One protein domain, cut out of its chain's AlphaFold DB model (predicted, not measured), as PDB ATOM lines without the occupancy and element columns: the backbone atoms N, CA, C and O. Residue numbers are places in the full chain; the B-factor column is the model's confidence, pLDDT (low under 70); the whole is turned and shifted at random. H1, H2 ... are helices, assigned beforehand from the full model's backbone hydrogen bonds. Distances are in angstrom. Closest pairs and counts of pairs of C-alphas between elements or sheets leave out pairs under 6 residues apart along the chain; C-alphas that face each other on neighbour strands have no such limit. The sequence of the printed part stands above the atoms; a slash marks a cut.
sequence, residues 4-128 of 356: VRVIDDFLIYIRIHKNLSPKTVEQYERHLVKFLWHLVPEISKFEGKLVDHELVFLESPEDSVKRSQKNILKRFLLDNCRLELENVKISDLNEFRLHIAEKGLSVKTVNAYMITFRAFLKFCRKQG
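This is residues 4 to 128 of the 356 residues of the protein "Tyrosine-type recombinase/integrase" of Candidatus Gracilibacteria bacterium (UniProt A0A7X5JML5). Two helical hairpins, H1 with H2 and H5 with H6, cross nearly at right angles, with H2 nearest the middle. H4 sits on the other side of the first hairpin from H5 and H6, meeting H1 at one end, and a long loop, residues 45 to 66, leads to it from little H3. The printed part has 125 residues with six named helices, H1 to H6 in order, and no named strand: all helix. It is compact, with a radius of gyration of the C-alphas of 14.3 A and spans of 37 by 36 by 30 A.

H1, residues 4 to 16, touches H2, residues 22 to 39, at a shallow tilt of 13 degrees, opposite ways; the closest C-alphas, of Leu 11 and Val 25, are 6.5 A apart. H3, residues 41 to 44, is close to H2 but not clearly touching: C-alphas 37 and 44 are closest, at 5.6 A. H4, residues 67 to 80, and H1 only just touch, only at their ends, with 3 pairs of C-alphas within 8 A, the closest Val 4 and Leu 78 at 6.3 A. H5, residues 90 to 102, touches H6, residues 107 to 126, at a shallow tilt of 21 degrees, opposite ways, Ala 101 and Val 110 having the closest C-alphas, 6.8 A apart. H6 touches H2 about perpendicular, at 89 degrees, C-alphas 31 and 113 being closest at 5.7 A. Every O i to N i+4 pair is within hydrogen-bond range in H1, H2, H4, H5 and H6; H3 is too short for one.

H1 begins at C-alpha 4 (201.783, 192.239, -309.622), and H6 ends at C-alpha 126 (215.340, 183.723, -316.424). H2 is 25.7 A long and H6 28.4 A.

The C-alphas farthest apart, of Ser 64 and Ser 91, are 39.4 A apart. The printed part has no cut; the link H3 to H4 is long. Residue 48 and residues 53 to 68 have pLDDT under 70.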
ATOM      1  N   VAL A   4     202.756 191.861-308.574       91.88
ATOM      2  CA  VAL A   4     201.783 192.239-309.622       91.88
ATOM      3  C   VAL A   4     202.505 192.629-310.910       91.88
ATOM      4  O   VAL A   4     202.116 192.204-311.998       91.88
ATOM      5  N   ARG A   5     203.597 193.392-310.786       91.62
ATOM      6  CA  ARG A   5     204.425 193.796-311.928       91.62
ATOM      7  C   ARG A   5     205.089 192.598-312.606       91.62
ATOM      8  O   ARG A   5     205.075 192.506-313.827       91.62
ATOM      9  N   VAL A   6     205.598 191.642-311.827       94.62
ATOM     10  CA  VAL A   6     206.225 190.431-312.383       94.62
ATOM     11  C   VAL A   6     205.207 189.549-313.114       94.62
ATOM     12  O   VAL A   6     205.542 188.964-314.145       94.62
ATOM     13  N   ILE A   7     203.962 189.456-312.623       93.25
ATOM     14  CA  ILE A   7     202.876 188.759-313.334       93.25
ATOM     15  C   ILE A   7     202.632 189.402-314.702       93.25
ATOM     16  O   ILE A   7     202.569 188.690-315.702       93.25
ATOM     17  N   ASP A   8     202.519 190.727-314.756       90.00
ATOM     18  CA  ASP A   8     202.301 191.460-316.005       90.00
ATOM     19  C   ASP A   8     203.441 191.224-317.011       90.00
ATOM     20  O   ASP A   8     203.191 190.800-318.142       90.00
ATOM     21  N   ASP A   9     204.695 191.366-316.568       92.38
ATOM     22  CA  ASP A   9     205.882 191.105-317.391       92.38
ATOM     23  C   ASP A   9     205.900 189.659-317.919       92.38
ATOM     24  O   ASP A   9     206.224 189.407-319.086       92.38
ATOM     25  N   PHE A  10     205.510 188.687-317.088       94.88
ATOM     26  CA  PHE A  10     205.402 187.289-317.494       94.88
ATOM     27  C   PHE A  10     204.330 187.074-318.567       94.88
ATOM     28  O   PHE A  10     204.576 186.358-319.543       94.88
ATOM     29  N   LEU A  11     203.149 187.676-318.407       90.19
ATOM     30  CA  LEU A  11     202.046 187.548-319.361       90.19
ATOM     31  C   LEU A  11     202.404 188.183-320.712       90.19
ATOM     32  O   LEU A  11     202.145 187.583-321.760       90.19
ATOM     33  N   ILE A  12     203.082 189.335-320.694       88.25
ATOM     34  CA  ILE A  12     203.666 189.963-321.886       88.25
ATOM     35  C   ILE A  12     204.694 189.020-322.520       88.25
ATOM     36  O   ILE A  12     204.636 188.752-323.724       88.25
ATOM     37  N   TYR A  13     205.591 188.442-321.716       92.00
ATOM     38  CA  TYR A  13     206.625 187.533-322.196       92.00
ATOM     39  C   TYR A  13     206.057 186.297-322.899       92.00
ATOM     40  O   TYR A  13     206.471 185.967-324.015       92.00
ATOM     41  N   ILE A  14     205.098 185.600-322.286       91.12
ATOM     42  CA  ILE A  14     204.538 184.385-322.891       91.12
ATOM     43  C   ILE A  14     203.686 184.688-324.128       91.12
ATOM     44  O   ILE A  14     203.570 183.847-325.023       91.12
ATOM     45  N   ARG A  15     203.111 185.888-324.207       84.56
ATOM     46  CA  ARG A  15     202.343 186.319-325.369       84.56
ATOM     47  C   ARG A  15     203.240 186.715-326.533       84.56
ATOM     48  O   ARG A  15     203.055 186.197-327.624       84.56
ATOM     49  N   ILE A  16     204.200 187.608-326.307       85.44
ATOM     50  CA  ILE A  16     205.030 188.183-327.374       85.44
ATOM     51  C   ILE A  16     206.179 187.239-327.723       85.44
ATOM     52  O   ILE A  16     206.330 186.832-328.871       85.44
ATOM     53  N   HIS A  17     206.977 186.834-326.733       86.31
ATOM     54  CA  HIS A  17     208.207 186.082-326.986       86.31
ATOM     55  C   HIS A  17     207.974 184.581-327.158       86.31
ATOM     56  O   HIS A  17     208.704 183.927-327.901       86.31
ATOM     57  N   LYS A  18     206.990 184.002-326.458       87.62
ATOM     58  CA  LYS A  18     206.627 182.581-326.634       87.62
ATOM     59  C   LYS A  18     205.506 182.357-327.642       87.62
ATOM     60  O   LYS A  18     205.258 181.200-327.975       87.62
ATOM     61  N   ASN A  19     204.867 183.427-328.121       84.69
ATOM     62  CA  ASN A  19     203.772 183.376-329.088       84.69
ATOM     63  C   ASN A  19     202.689 182.347-328.704       84.69
ATOM     64  O   ASN A  19     202.224 181.554-329.528       84.69
ATOM     65  N   LEU A  20     202.342 182.284-327.410       84.06
ATOM     66  CA  LEU A  20     201.300 181.378-326.934       84.06
ATOM     67  C   LEU A  20     199.917 181.876-327.361       84.06
ATOM     68  O   LEU A  20     199.663 183.074-327.454       84.06
ATOM     69  N   SER A  21     198.990 180.936-327.576       81.69
ATOM     70  CA  SER A  21     197.625 181.288-327.981       81.69
ATOM     71  C   SER A  21     196.936 182.173-326.928       81.69
ATOM     72  O   SER A  21     197.113 181.898-325.737       81.69
ATOM     73  N   PRO A  22     196.084 183.144-327.322       80.75
ATOM     74  CA  PRO A  22     195.422 184.059-326.386       80.75
ATOM     75  C   PRO A  22     194.723 183.348-325.221       80.75
ATOM     76  O   PRO A  22     194.913 183.712-324.068       80.75
ATOM     77  N   LYS A  23     194.028 182.236-325.503       79.38
ATOM     78  CA  LYS A  23     193.352 181.412-324.484       79.38
ATOM     79  C   LYS A  23     194.302 180.800-323.456       79.38
ATOM     80  O   LYS A  23     193.924 180.590-322.311       79.38
ATOM     81  N   THR A  24     195.524 180.455-323.863       85.50
ATOM     82  CA  THR A  24     196.540 179.935-322.938       85.50
ATOM     83  C   THR A  24     197.054 181.039-322.025       85.50
ATOM     84  O   THR A  24     197.218 180.800-320.834       85.50
ATOM     85  N   VAL A  25     197.272 182.237-322.569       86.75
ATOM     86  CA  VAL A  25     197.721 183.398-321.790       86.75
ATOM     87  C   VAL A  25     196.639 183.819-320.790       86.75
ATOM     88  O   VAL A  25     196.939 183.975-319.613       86.75
ATOM     89  N   GLU A  26     195.376 183.870-321.216       84.88
ATOM     90  CA  GLU A  26     194.219 184.157-320.355       84.88
ATOM     91  C   GLU A  26     194.052 183.112-319.234       84.88
ATOM     92  O   GLU A  26     193.768 183.441-318.084       84.88
ATOM     93  N   GLN A  27     194.282 181.829-319.536       87.50
ATOM     94  CA  GLN A  27     194.287 180.785-318.513       87.50
ATOM     95  C   GLN A  27     195.406 181.006-317.483       87.50
ATOM     96  O   GLN A  27     195.187 180.803-316.289       87.50
ATOM     97  N   TYR A  28     196.600 181.395-317.936       92.56
ATOM     98  CA  TYR A  28     197.740 181.647-317.054       92.56
ATOM     99  C   TYR A  28     197.489 182.869-316.172       92.56
ATOM    100  O   TYR A  28     197.722 182.788-314.970       92.56
ATOM    101  N   GLU A  29     196.951 183.945-316.750       89.88
ATOM    102  CA  GLU A  29     196.476 185.122-316.021       89.88
ATOM    103  C   GLU A  29     195.516 184.686-314.914       89.88
ATOM    104  O   GLU A  29     195.825 184.835-313.736       89.88
ATOM    105  N   ARG A  30     194.422 184.009-315.270       88.69
ATOM    106  CA  ARG A  30     193.409 183.546-314.313       88.69
ATOM    107  C   ARG A  30     193.996 182.732-313.160       88.69
ATOM    108  O   ARG A  30     193.553 182.878-312.024       88.69
ATOM    109  N   HIS A  31     194.952 181.846-313.441       93.38
ATOM    110  CA  HIS A  31     195.600 181.038-312.409       93.38
ATOM    111  C   HIS A  31     196.469 181.882-311.470       93.38
ATOM    112  O   HIS A  31     196.375 181.722-310.254       93.38
ATOM    113  N   LEU A  32     197.292 182.773-312.029       93.25
ATOM    114  CA  LEU A  32     198.195 183.631-311.263       93.25
ATOM    115  C   LEU A  32     197.434 184.648-310.431       93.25
ATOM    116  O   LEU A  32     197.772 184.858-309.270       93.25
ATOM    117  N   VAL A  33     196.378 185.240-310.981       90.12
ATOM    118  CA  VAL A  33     195.634 186.221-310.211       90.12
ATOM    119  C   VAL A  33     194.803 185.530-309.117       90.12
ATOM    120  O   VAL A  33     194.787 185.998-307.984       90.12
ATOM    121  N   LYS A  34     194.240 184.330-309.355       91.31
ATOM    122  CA  LYS A  34     193.653 183.480-308.283       91.31
ATOM    123  C   LYS A  34     194.596 183.198-307.129       91.31
ATOM    124  O   LYS A  34     194.146 183.165-305.988       91.31
ATOM    125  N   PHE A  35     195.871 183.011-307.426       93.94
ATOM    126  CA  PHE A  35     196.886 182.891-306.396       93.94
ATOM    127  C   PHE A  35     197.127 184.213-305.677       93.94
ATOM    128  O   PHE A  35     197.134 184.238-304.455       93.94
ATOM    129  N   LEU A  36     197.217 185.324-306.412       92.38
ATOM    130  CA  LEU A  36     197.331 186.656-305.821       92.38
ATOM    131  C   LEU A  36     196.189 186.952-304.835       92.38
ATOM    132  O   LEU A  36     196.454 187.429-303.740       92.38
ATOM    133  N   TRP A  37     194.940 186.617-305.171       90.62
ATOM    134  CA  TRP A  37     193.805 186.784-304.251       90.62
ATOM    135  C   TRP A  37     193.850 185.871-303.032       90.62
ATOM    136  O   TRP A  37     193.237 186.190-302.019       90.62
ATOM    137  N   HIS A  38     194.537 184.735-303.123       91.88
ATOM    138  CA  HIS A  38     194.770 183.884-301.963       91.88
ATOM    139  C   HIS A  38     195.832 184.487-301.039       91.88
ATOM    140  O   HIS A  38     195.616 184.526-299.835       91.88
ATOM    141  N   LEU A  39     196.927 185.007-301.603       92.75
ATOM    142  CA  LEU A  39     198.003 185.638-300.834       92.75
ATOM    143  C   LEU A  39     197.593 186.984-300.233       92.75
ATOM    144  O   LEU A  39     198.016 187.335-299.138       92.75
ATOM    145  N   VAL A  40     196.783 187.753-300.961       91.50
ATOM    146  CA  VAL A  40     196.346 189.094-300.566       91.50
ATOM    147  C   VAL A  40     194.830 189.217-300.790       91.50
ATOM    148  O   VAL A  40     194.383 189.778-301.793       91.50
ATOM    149  N   PRO A  41     193.992 188.693-299.876       87.81
ATOM    150  CA  PRO A  41     192.534 188.740-300.023       87.81
ATOM    151  C   PRO A  41     191.960 190.165-300.039       87.81
ATOM    152  O   PRO A  41     190.934 190.409-300.675       87.81
ATOM    153  N   GLU A  42     192.640 191.111-299.391       85.75
ATOM    154  CA  GLU A  42     192.284 192.537-299.285       85.75
ATOM    155  C   GLU A  42     192.073 193.189-300.665       85.75
ATOM    156  O   GLU A  42     191.095 193.896-300.900       85.75
ATOM    157  N   ILE A  43     192.948 192.875-301.629       84.12
ATOM    158  CA  ILE A  43     192.926 193.450-302.987       84.12
ATOM    159  C   ILE A  43     192.000 192.678-303.941       84.12
ATOM    160  O   ILE A  43     192.027 192.878-305.158       84.12
ATOM    161  N   SER A  44     191.167 191.777-303.404       80.00
ATOM    162  CA  SER A  44     190.172 191.034-304.187       80.00
ATOM    163  C   SER A  44     188.940 191.813-304.578       80.00
ATOM    164  O   SER A  44     188.208 191.378-305.471       80.00
ATOM    165  N   LYS A  45     188.727 192.971-303.955       80.00
ATOM    166  CA  LYS A  45     187.564 193.810-304.199       80.00
ATOM    167  C   LYS A  45     187.993 195.175-304.722       80.00
ATOM    168  O   LYS A  45     188.831 195.833-304.118       80.00
ATOM    169  N   PHE A  46     187.371 195.608-305.812       74.75
ATOM    170  CA  PHE A  46     187.462 196.963-306.350       74.75
ATOM    171  C   PHE A  46     186.068 197.590-306.275       74.75
ATOM    172  O   PHE A  46     185.098 196.972-306.716       74.75
ATOM    173  N   GLU A  47     185.942 198.766-305.649       72.62
ATOM    174  CA  GLU A  47     184.646 199.438-305.420       72.62
ATOM    175  C   GLU A  47     183.587 198.518-304.766       72.62
ATOM    176  O   GLU A  47     182.412 198.505-305.129       72.62
ATOM    177  N   GLY A  48     184.011 197.669-303.823       69.38
ATOM    178  CA  GLY A  48     183.131 196.722-303.127       69.38
ATOM    179  C   GLY A  48     182.721 195.483-303.939       69.38
ATOM    180  O   GLY A  48     182.071 194.593-303.389       69.38
ATOM    181  N   LYS A  49     183.129 195.368-305.210       71.88
ATOM    182  CA  LYS A  49     182.854 194.210-306.076       71.88
ATOM    183  C   LYS A  49     184.086 193.334-306.236       71.88
ATOM    184  O   LYS A  49     185.199 193.840-306.332       71.88
ATOM    185  N   LEU A  50     183.885 192.017-306.293       72.81
ATOM    186  CA  LEU A  50     184.974 191.081-306.568       72.81
ATOM    187  C   LEU A  50     185.554 191.366-307.959       72.81
ATOM    188  O   LEU A  50     184.806 191.446-308.935       72.81
ATOM    189  N   VAL A  51     186.873 191.523-308.039       73.62
ATOM    190  CA  VAL A  51     187.563 191.754-309.308       73.62
ATOM    191  C   VAL A  51     187.471 190.490-310.153       73.62
ATOM    192  O   VAL A  51     187.879 189.407-309.723       73.62
ATOM    193  N   ASP A  52     186.941 190.628-311.365       70.06
ATOM    194  CA  ASP A  52     186.912 189.529-312.320       70.06
ATOM    195  C   ASP A  52     188.341 189.160-312.729       70.06
ATOM    196  O   ASP A  52     189.132 189.986-313.191       70.06
ATOM    197  N   HIS A  53     188.652 187.879-312.568       68.94
ATOM    198  CA  HIS A  53     189.947 187.300-312.859       68.94
ATOM    199  C   HIS A  53     190.372 187.421-314.329       68.94
ATOM    200  O   HIS A  53     191.558 187.301-314.620       68.94
ATOM    201  N   GLU A  54     189.422 187.638-315.242       62.28
ATOM    202  CA  GLU A  54     189.653 187.768-316.688       62.28
ATOM    203  C   GLU A  54     189.954 189.221-317.136       62.28
ATOM    204  O   GLU A  54     190.169 189.489-318.325       62.28
ATOM    205  N   LEU A  55     189.952 190.184-316.204       63.22
ATOM    206  CA  LEU A  55     189.978 191.623-316.495       63.22
ATOM    207  C   LEU A  55     191.206 192.367-315.953       63.22
ATOM    208  O   LEU A  55     191.134 193.580-315.773       63.22
ATOM    209  N   VAL A  56     192.328 191.697-315.689       65.88
ATOM    210  CA  VAL A  56     193.387 192.325-314.887       65.88
ATOM    211  C   VAL A  56     194.583 192.805-315.712       65.88
ATOM    212  O   VAL A  56     195.003 193.946-315.547       65.88
ATOM    213  N   PHE A  57     195.122 191.986-316.614       67.31
ATOM    214  CA  PHE A  57     196.434 192.246-317.218       67.31
ATOM    215  C   PHE A  57     196.443 192.280-318.755       67.31
ATOM    216  O   PHE A  57     197.141 193.110-319.334       67.31
ATOM    217  N   LEU A  58     195.685 191.433-319.467       61.19
ATOM    218  CA  LEU A  58     195.852 191.336-320.930       61.19
ATOM    219  C   LEU A  58     195.112 192.407-321.751       61.19
ATOM    220  O   LEU A  58     193.886 192.390-321.857       61.19
ATOM    221  N   GLU A  59     195.861 193.249-322.470       57.28
ATOM    222  CA  GLU A  59     195.357 194.113-323.552       57.28
ATOM    223  C   GLU A  59     195.266 193.323-324.873       57.28
ATOM    224  O   GLU A  59     196.281 193.070-325.520       57.28
ATOM    225  N   SER A  60     194.086 192.873-325.307       50.31
ATOM    226  CA  SER A  60     193.923 192.389-326.688       50.31
ATOM    227  C   SER A  60     193.670 193.568-327.635       50.31
ATOM    228  O   SER A  60     192.816 194.390-327.307       50.31
ATOM    229  N   PRO A  61     194.329 193.651-328.812       48.84
ATOM    230  CA  PRO A  61     193.948 194.601-329.864       48.84
ATOM    231  C   PRO A  61     192.486 194.448-330.311       48.84
ATOM    232  O   PRO A  61     191.880 195.403-330.779       48.84
ATOM    233  N   GLU A  62     191.923 193.246-330.151       50.34
ATOM    234  CA  GLU A  62     190.572 192.881-330.591       50.34
ATOM    235  C   GLU A  62     189.489 193.191-329.534       50.34
ATOM    236  O   GLU A  62     188.310 193.268-329.871       50.34
ATOM    237  N   ASP A  63     189.865 193.434-328.269       51.59
ATOM    238  CA  ASP A  63     188.934 193.719-327.162       51.59
ATOM    239  C   ASP A  63     188.838 195.230-326.889       51.59
ATOM    240  O   ASP A  63     189.268 195.737-325.846       51.59
ATOM    241  N   SER A  64     188.253 195.980-327.824       47.16
ATOM    242  CA  SER A  64     188.104 197.442-327.710       47.16
ATOM    243  C   SER A  64     187.266 197.895-326.499       47.16
ATOM    244  O   SER A  64     187.427 199.020-326.032       47.16
ATOM    245  N   VAL A  65     186.433 197.018-325.921       46.84
ATOM    246  CA  VAL A  65     185.481 197.366-324.843       46.84
ATOM    247  C   VAL A  65     186.054 197.222-323.417       46.84
ATOM    248  O   VAL A  65     185.380 197.551-322.450       46.84
ATOM    249  N   LYS A  66     187.311 196.801-323.217       59.06
ATOM    250  CA  LYS A  66     187.846 196.564-321.851       59.06
ATOM    251  C   LYS A  66     189.141 197.297-321.509       59.06
ATOM    252  O   LYS A  66     189.598 197.210-320.375       59.06
ATOM    253  N   ARG A  67     189.741 198.046-322.439       63.50
ATOM    254  CA  ARG A  67     191.079 198.628-322.228       63.50
ATOM    255  C   ARG A  67     191.142 199.613-321.054       63.50
ATOM    256  O   ARG A  67     192.071 199.555-320.257       63.50
ATOM    257  N   SER A  68     190.143 200.486-320.917       67.25
ATOM    258  CA  SER A  68     190.069 201.448-319.808       67.25
ATOM    259  C   SER A  68     189.894 200.749-318.457       67.25
ATOM    260  O   SER A  68     190.661 201.011-317.536       67.25
ATOM    261  N   GLN A  69     188.952 199.807-318.359       71.06
ATOM    262  CA  GLN A  69     188.685 199.042-317.136       71.06
ATOM    263  C   GLN A  69     189.895 198.212-316.692       71.06
ATOM    264  O   GLN A  69     190.251 198.240-315.516       71.06
ATOM    265  N   LYS A  70     190.578 197.536-317.626       73.94
ATOM    266  CA  LYS A  70     191.797 196.769-317.323       73.94
ATOM    267  C   LYS A  70     192.915 197.670-316.801       73.94
ATOM    268  O   LYS A  70     193.541 197.349-315.800       73.94
ATOM    269  N   ASN A  71     193.124 198.831-317.425       76.94
ATOM    270  CA  ASN A  71     194.136 199.786-316.970       76.94
ATOM    271  C   ASN A  71     193.830 200.352-315.577       76.94
ATOM    272  O   ASN A  71     194.754 200.541-314.788       76.94
ATOM    273  N   ILE A  72     192.554 200.582-315.254       80.88
ATOM    274  CA  ILE A  72     192.123 200.999-313.912       80.88
ATOM    275  C   ILE A  72     192.412 199.896-312.888       80.88
ATOM    276  O   ILE A  72     193.065 200.160-311.882       80.88
ATOM    277  N   LEU A  73     191.995 198.656-313.164       79.75
ATOM    278  CA  LEU A  73     192.210 197.517-312.266       79.75
ATOM    279  C   LEU A  73     193.699 197.221-312.057       79.75
ATOM    280  O   LEU A  73     194.137 197.008-310.930       79.75
ATOM    281  N   LYS A  74     194.500 197.273-313.123       80.75
ATOM    282  CA  LYS A  74     195.952 197.106-313.045       80.75
ATOM    283  C   LYS A  74     196.603 198.171-312.167       80.75
ATOM    284  O   LYS A  74     197.423 197.829-311.318       80.75
ATOM    285  N   ARG A  75     196.244 199.448-312.352       84.06
ATOM    286  CA  ARG A  75     196.744 200.546-311.508       84.06
ATOM    287  C   ARG A  75     196.351 200.337-310.053       84.06
ATOM    288  O   ARG A  75     197.226 200.331-309.199       84.06
ATOM    289  N   PHE A  76     195.081 200.026-309.795       86.69
ATOM    290  CA  PHE A  76     194.603 199.694-308.456       86.69
ATOM    291  C   PHE A  76     195.448 198.595-307.794       86.69
ATOM    292  O   PHE A  76     195.879 198.764-306.656       86.69
ATOM    293  N   LEU A  77     195.742 197.498-308.496       86.38
ATOM    294  CA  LEU A  77     196.571 196.428-307.934       86.38
ATOM    295  C   LEU A  77     198.016 196.867-307.682       86.38
ATOM    296  O   LEU A  77     198.577 196.490-306.659       86.38
ATOM    297  N   LEU A  78     198.622 197.650-308.576       86.44
ATOM    298  CA  LEU A  78     199.982 198.168-308.379       86.44
ATOM    299  C   LEU A  78     200.066 199.138-307.192       86.44
ATOM    300  O   LEU A  78     201.056 199.122-306.460       86.44
ATOM    301  N   ASP A  79     199.021 199.934-306.972       87.31
ATOM    302  CA  ASP A  79     198.968 200.918-305.892       87.31
ATOM    303  C   ASP A  79     198.710 200.263-304.523       87.31
ATOM    304  O   ASP A  79     199.244 200.718-303.508       87.31
ATOM    305  N   ASN A  80     197.929 199.173-304.495       87.25
ATOM    306  CA  ASN A  80     197.441 198.545-303.261       87.25
ATOM    307  C   ASN A  80     198.140 197.224-302.898       87.25
ATOM    308  O   ASN A  80     198.064 196.785-301.752       87.25
ATOM    309  N   CYS A  81     198.844 196.572-303.827       89.12
ATOM    310  CA  CYS A  81     199.588 195.349-303.534       89.12
ATOM    311  C   CYS A  81     201.046 195.667-303.181       89.12
ATOM    312  O   CYS A  81     201.824 196.095-304.032       89.12
ATOM    313  N   ARG A  82     201.436 195.398-301.930       91.56
ATOM    314  CA  ARG A  82     202.827 195.523-301.446       91.56
ATOM    315  C   ARG A  82     203.590 194.195-301.422       91.56
ATOM    316  O   ARG A  82     204.715 194.155-300.946       91.56
ATOM    317  N   LEU A  83     202.993 193.115-301.928       93.12
ATOM    318  CA  LEU A  83     203.630 191.804-301.953       93.12
ATOM    319  C   LEU A  83     204.841 191.816-302.893       93.12
ATOM    320  O   LEU A  83     204.730 192.140-304.080       93.12
ATOM    321  N   GLU A  84     205.988 191.409-302.362       94.56
ATOM    322  CA  GLU A  84     207.213 191.216-303.130       94.56
ATOM    323  C   GLU A  84     207.405 189.745-303.497       94.56
ATOM    324  O   GLU A  84     207.099 188.859-302.704       94.56
ATOM    325  N   LEU A  85     207.925 189.479-304.697       93.69
ATOM    326  CA  LEU A  85     208.140 188.119-305.201       93.69
ATOM    327  C   LEU A  85     209.035 187.269-304.287       93.69
ATOM    328  O   LEU A  85     208.748 186.093-304.097       93.69
ATOM    329  N   GLU A  86     210.079 187.865-303.717       93.56
ATOM    330  CA  GLU A  86     211.018 187.210-302.792       93.56
ATOM    331  C   GLU A  86     210.349 186.719-301.500       93.56
ATOM    332  O   GLU A  86     210.795 185.748-300.894       93.56
ATOM    333  N   ASN A  87     209.231 187.341-301.114       94.00
ATOM    334  CA  ASN A  87     208.475 186.969-299.923       94.00
ATOM    335  C   ASN A  87     207.492 185.820-300.173       94.00
ATOM    336  O   ASN A  87     206.932 185.293-299.216       94.00
ATOM    337  N   VAL A  88     207.286 185.417-301.432       94.62
ATOM    338  CA  VAL A  88     206.419 184.286-301.777       94.62
ATOM    339  C   VAL A  88     207.173 182.983-301.541       94.62
ATOM    340  O   VAL A  88     208.187 182.701-302.185       94.62
ATOM    341  N   LYS A  89     206.654 182.156-300.634       94.50
ATOM    342  CA  LYS A  89     207.270 180.901-300.198       94.50
ATOM    343  C   LYS A  89     206.560 179.687-300.781       94.50
ATOM    344  O   LYS A  89     205.413 179.724-301.222       94.50
ATOM    345  N   ILE A  90     207.261 178.554-300.756       93.44
ATOM    346  CA  ILE A  90     206.688 177.269-301.176       93.44
ATOM    347  C   ILE A  90     205.508 176.845-300.284       93.44
ATOM    348  O   ILE A  90     204.598 176.176-300.770       93.44
ATOM    349  N   SER A  91     205.493 177.265-299.012       94.00
ATOM    350  CA  SER A  91     204.361 177.082-298.093       94.00
ATOM    351  C   SER A  91     203.085 177.684-298.662       94.00
ATOM    352  O   SER A  91     202.085 176.984-298.749       94.00
ATOM    353  N   ASP A  92     203.150 178.915-299.168       95.00
ATOM    354  CA  ASP A  92     201.976 179.636-299.661       95.00
ATOM    355  C   ASP A  92     201.401 178.957-300.912       95.00
ATOM    356  O   ASP A  92     200.190 178.883-301.121       95.00
ATOM    357  N   LEU A  93     202.279 178.387-301.747       93.62
ATOM    358  CA  LEU A  93     201.860 177.592-302.897       93.62
ATOM    359  C   LEU A  93     201.185 176.278-302.478       93.62
ATOM    360  O   LEU A  93     200.213 175.854-303.110       93.62
ATOM    361  N   ASN A  94     201.697 175.625-301.433       93.19
ATOM    362  CA  ASN A  94     201.126 174.394-300.893       93.19
ATOM    363  C   ASN A  94     199.780 174.646-300.198       93.19
ATOM    364  O   ASN A  94     198.845 173.878-300.418       93.19
ATOM    365  N   GLU A  95     199.650 175.738-299.447       94.69
ATOM    366  CA  GLU A  95     198.386 176.196-298.858       94.69
ATOM    367  C   GLU A  95     197.359 176.512-299.945       94.69
ATOM    368  O   GLU A  95     196.236 176.004-299.911       94.69
ATOM    369  N   PHE A  96     197.763 177.235-300.994       94.88
ATOM    370  CA  PHE A  96     196.888 177.488-302.134       94.88
ATOM    371  C   PHE A  96     196.450 176.192-302.817       94.88
ATOM    372  O   PHE A  96     195.280 176.040-303.173       94.88
ATOM    373  N   ARG A  97     197.379 175.246-303.005       93.06
ATOM    374  CA  ARG A  97     197.106 173.930-303.592       93.06
ATOM    375  C   ARG A  97     196.102 173.137-302.755       93.06
ATOM    376  O   ARG A  97     195.221 172.509-303.345       93.06
ATOM    377  N   LEU A  98     196.224 173.172-301.429       91.75
ATOM    378  CA  LEU A  98     195.280 172.545-300.508       91.75
ATOM    379  C   LEU A  98     193.900 173.204-300.621       91.75
ATOM    380  O   LEU A  98     192.928 172.516-300.917       91.75
ATOM    381  N   HIS A  99     193.834 174.535-300.552       92.69
ATOM    382  CA  HIS A  99     192.592 175.309-300.679       92.69
ATOM    383  C   HIS A  99     191.825 175.008-301.972       92.69
ATOM    384  O   HIS A  99     190.604 174.841-301.972       92.69
ATOM    385  N   ILE A 100     192.518 174.924-303.113       92.12
ATOM    386  CA  ILE A 100     191.851 174.587-304.379       92.12
ATOM    387  C   ILE A 100     191.429 173.113-304.440       92.12
ATOM    388  O   ILE A 100     190.412 172.811-305.065       92.12
ATOM    389  N   ALA A 101     192.161 172.201-303.798       88.25
ATOM    390  CA  ALA A 101     191.777 170.794-303.719       88.25
ATOM    391  C   ALA A 101     190.539 170.593-302.826       88.25
ATOM    392  O   ALA A 101     189.614 169.890-303.229       88.25
ATOM    393  N   GLU A 102     190.472 171.271-301.678       90.50
ATOM    394  CA  GLU A 102     189.331 171.245-300.749       90.50
ATOM    395  C   GLU A 102     188.047 171.798-301.377       90.50
ATOM    396  O   GLU A 102     186.950 171.323-301.093       90.50
ATOM    397  N   LYS A 103     188.168 172.727-302.334       90.06
ATOM    398  CA  LYS A 103     187.047 173.200-303.165       90.06
ATOM    399  C   LYS A 103     186.533 172.174-304.187       90.06
ATOM    400  O   LYS A 103     185.702 172.518-305.027       90.06
ATOM    401  N   GLY A 104     187.038 170.941-304.169       88.62
ATOM    402  CA  GLY A 104     186.593 169.857-305.048       88.62
ATOM    403  C   GLY A 104     187.087 169.975-306.492       88.62
ATOM    404  O   GLY A 104     186.534 169.342-307.393       88.62
ATOM    405  N   LEU A 105     188.117 170.789-306.761       89.69
ATOM    406  CA  LEU A 105     188.695 170.878-308.103       89.69
ATOM    407  C   LEU A 105     189.402 169.569-308.468       89.69
ATOM    408  O   LEU A 105     190.150 168.994-307.683       89.69
ATOM    409  N   SER A 106     189.218 169.122-309.714       89.44
ATOM    410  CA  SER A 106     189.875 167.902-310.193       89.44
ATOM    411  C   SER A 106     191.403 168.006-310.106       89.44
ATOM    412  O   SER A 106     191.974 169.066-310.378       89.44
ATOM    413  N   VAL A 107     192.080 166.880-309.862       89.81
ATOM    414  CA  VAL A 107     193.553 166.778-309.853       89.81
ATOM    415  C   VAL A 107     194.183 167.374-311.118       89.81
ATOM    416  O   VAL A 107     195.236 168.011-311.075       89.81
ATOM    417  N   LYS A 108     193.513 167.219-312.267       88.88
ATOM    418  CA  LYS A 108     193.940 167.821-313.535       88.88
ATOM    419  C   LYS A 108     193.938 169.341-313.474       88.88
ATOM    420  O   LYS A 108     194.883 169.967-313.947       88.88
ATOM    421  N   THR A 109     192.881 169.917-312.920       90.75
ATOM    422  CA  THR A 109     192.759 171.361-312.759       90.75
ATOM    423  C   THR A 109     193.811 171.873-311.783       90.75
ATOM    424  O   THR A 109     194.522 172.807-312.131       90.75
ATOM    425  N   VAL A 110     194.000 171.215-310.634       92.69
ATOM    426  CA  VAL A 110     195.052 171.555-309.656       92.69
ATOM    427  C   VAL A 110     196.441 171.532-310.302       92.69
ATOM    428  O   VAL A 110     197.178 172.514-310.232       92.69
ATOM    429  N   ASN A 111     196.778 170.466-311.033       93.62
ATOM    430  CA  ASN A 111     198.046 170.389-311.760       93.62
ATOM    431  C   ASN A 111     198.176 171.477-312.836       93.62
ATOM    432  O   ASN A 111     199.289 171.914-313.108       93.62
ATOM    433  N   ALA A 112     197.080 171.941-313.447       93.56
ATOM    434  CA  ALA A 112     197.129 173.040-314.409       93.56
ATOM    435  C   ALA A 112     197.560 174.364-313.753       93.56
ATOM    436  O   ALA A 112     198.349 175.088-314.358       93.56
ATOM    437  N   TYR A 113     197.119 174.649-312.519       95.25
ATOM    438  CA  TYR A 113     197.658 175.768-311.734       95.25
ATOM    439  C   TYR A 113     199.156 175.573-311.476       95.25
ATOM    440  O   TYR A 113     199.949 176.452-311.801       95.25
ATOM    441  N   MET A 114     199.566 174.392-310.995       95.12
ATOM    442  CA  MET A 114     200.980 174.082-310.722       95.12
ATOM    443  C   MET A 114     201.875 174.217-311.964       95.12
ATOM    444  O   MET A 114     202.993 174.717-311.877       95.12
ATOM    445  N   ILE A 115     201.380 173.842-313.146       95.06
ATOM    446  CA  ILE A 115     202.083 174.041-314.421       95.06
ATOM    447  C   ILE A 115     202.238 175.533-314.741       95.06
ATOM    448  O   ILE A 115     203.316 175.944-315.174       95.06
ATOM    449  N   THR A 116     201.199 176.345-314.516       96.19
ATOM    450  CA  THR A 116     201.300 177.802-314.666       96.19
ATOM    451  C   THR A 116     202.349 178.382-313.719       96.19
ATOM    452  O   THR A 116     203.206 179.135-314.177       96.19
ATOM    453  N   PHE A 117     202.358 177.987-312.442       96.31
ATOM    454  CA  PHE A 117     203.362 178.466-311.485       96.31
ATOM    455  C   PHE A 117     204.778 178.047-311.871       96.31
ATOM    456  O   PHE A 117     205.678 178.878-311.864       96.31
ATOM    457  N   ARG A 118     204.985 176.802-312.318       96.31
ATOM    458  CA  ARG A 118     206.281 176.365-312.861       96.31
ATOM    459  C   ARG A 118     206.734 177.239-314.031       96.31
ATOM    460  O   ARG A 118     207.911 177.575-314.120       96.31
ATOM    461  N   ALA A 119     205.831 177.585-314.949       96.62
ATOM    462  CA  ALA A 119     206.159 178.444-316.085       96.62
ATOM    463  C   ALA A 119     206.505 179.878-315.644       96.62
ATOM    464  O   ALA A 119     207.476 180.441-316.149       96.62
ATOM    465  N   PHE A 120     205.757 180.420-314.683       97.38
ATOM    466  CA  PHE A 120     205.993 181.730-314.078       97.38
ATOM    467  C   PHE A 120     207.340 181.790-313.345       97.38
ATOM    468  O   PHE A 120     208.179 182.617-313.678       97.38
ATOM    469  N   LEU A 121     207.622 180.846-312.445       96.94
ATOM    470  CA  LEU A 121     208.887 180.785-311.704       96.94
ATOM    471  C   LEU A 121     210.094 180.567-312.634       96.94
ATOM    472  O   LEU A 121     211.165 181.133-312.419       96.94
ATOM    473  N   LYS A 122     209.938 179.781-313.715       96.38
ATOM    474  CA  LYS A 122     210.983 179.643-314.751       96.38
ATOM    475  C   LYS A 122     211.280 180.972-315.434       96.38
ATOM    476  O   LYS A 122     212.431 181.235-315.774       96.38
ATOM    477  N   PHE A 123     210.251 181.783-315.668       96.94
ATOM    478  CA  PHE A 123     210.430 183.136-316.171       96.94
ATOM    479  C   PHE A 123     211.136 184.021-315.140       96.94
ATOM    480  O   PHE A 123     212.119 184.651-315.516       96.94
ATOM    481  N   CYS A 124     210.727 184.003-313.868       96.69
ATOM    482  CA  CYS A 124     211.372 184.781-312.804       96.69
ATOM    483  C   CYS A 124     212.878 184.509-312.735       96.69
ATOM    484  O   CYS A 124     213.675 185.435-312.857       96.69
ATOM    485  N   ARG A 125     213.277 183.229-312.695       94.56
ATOM    486  CA  ARG A 125     214.694 182.842-312.740       94.56
ATOM    487  C   ARG A 125     215.411 183.314-313.998       94.56
ATOM    488  O   ARG A 125     216.551 183.754-313.920       94.56
ATOM    489  N   LYS A 126     214.760 183.237-315.163       95.12
ATOM    490  CA  LYS A 126     215.340 183.723-316.424       95.12
ATOM    491  C   LYS A 126     215.600 185.236-316.396       95.12
ATOM    492  O   LYS A 126     216.554 185.675-317.025       95.12
ATOM    493  N   GLN A 127     214.767 186.005-315.698       94.62
ATOM    494  CA  GLN A 127     214.946 187.449-315.515       94.62
ATOM    495  C   GLN A 127     215.896 187.801-314.356       94.62
ATOM    496  O   GLN A 127     216.113 188.977-314.090       94.62
ATOM    497  N   GLY A 128     216.457 186.803-313.662       93.31
ATOM    498  CA  GLY A 128     217.321 187.016-312.500       93.31
ATOM    499  C   GLY A 128     216.571 187.432-311.233       93.31
ATOM    500  O   GLY A 128     217.196 187.916-310.296       93.31
TER     501      GLY A 128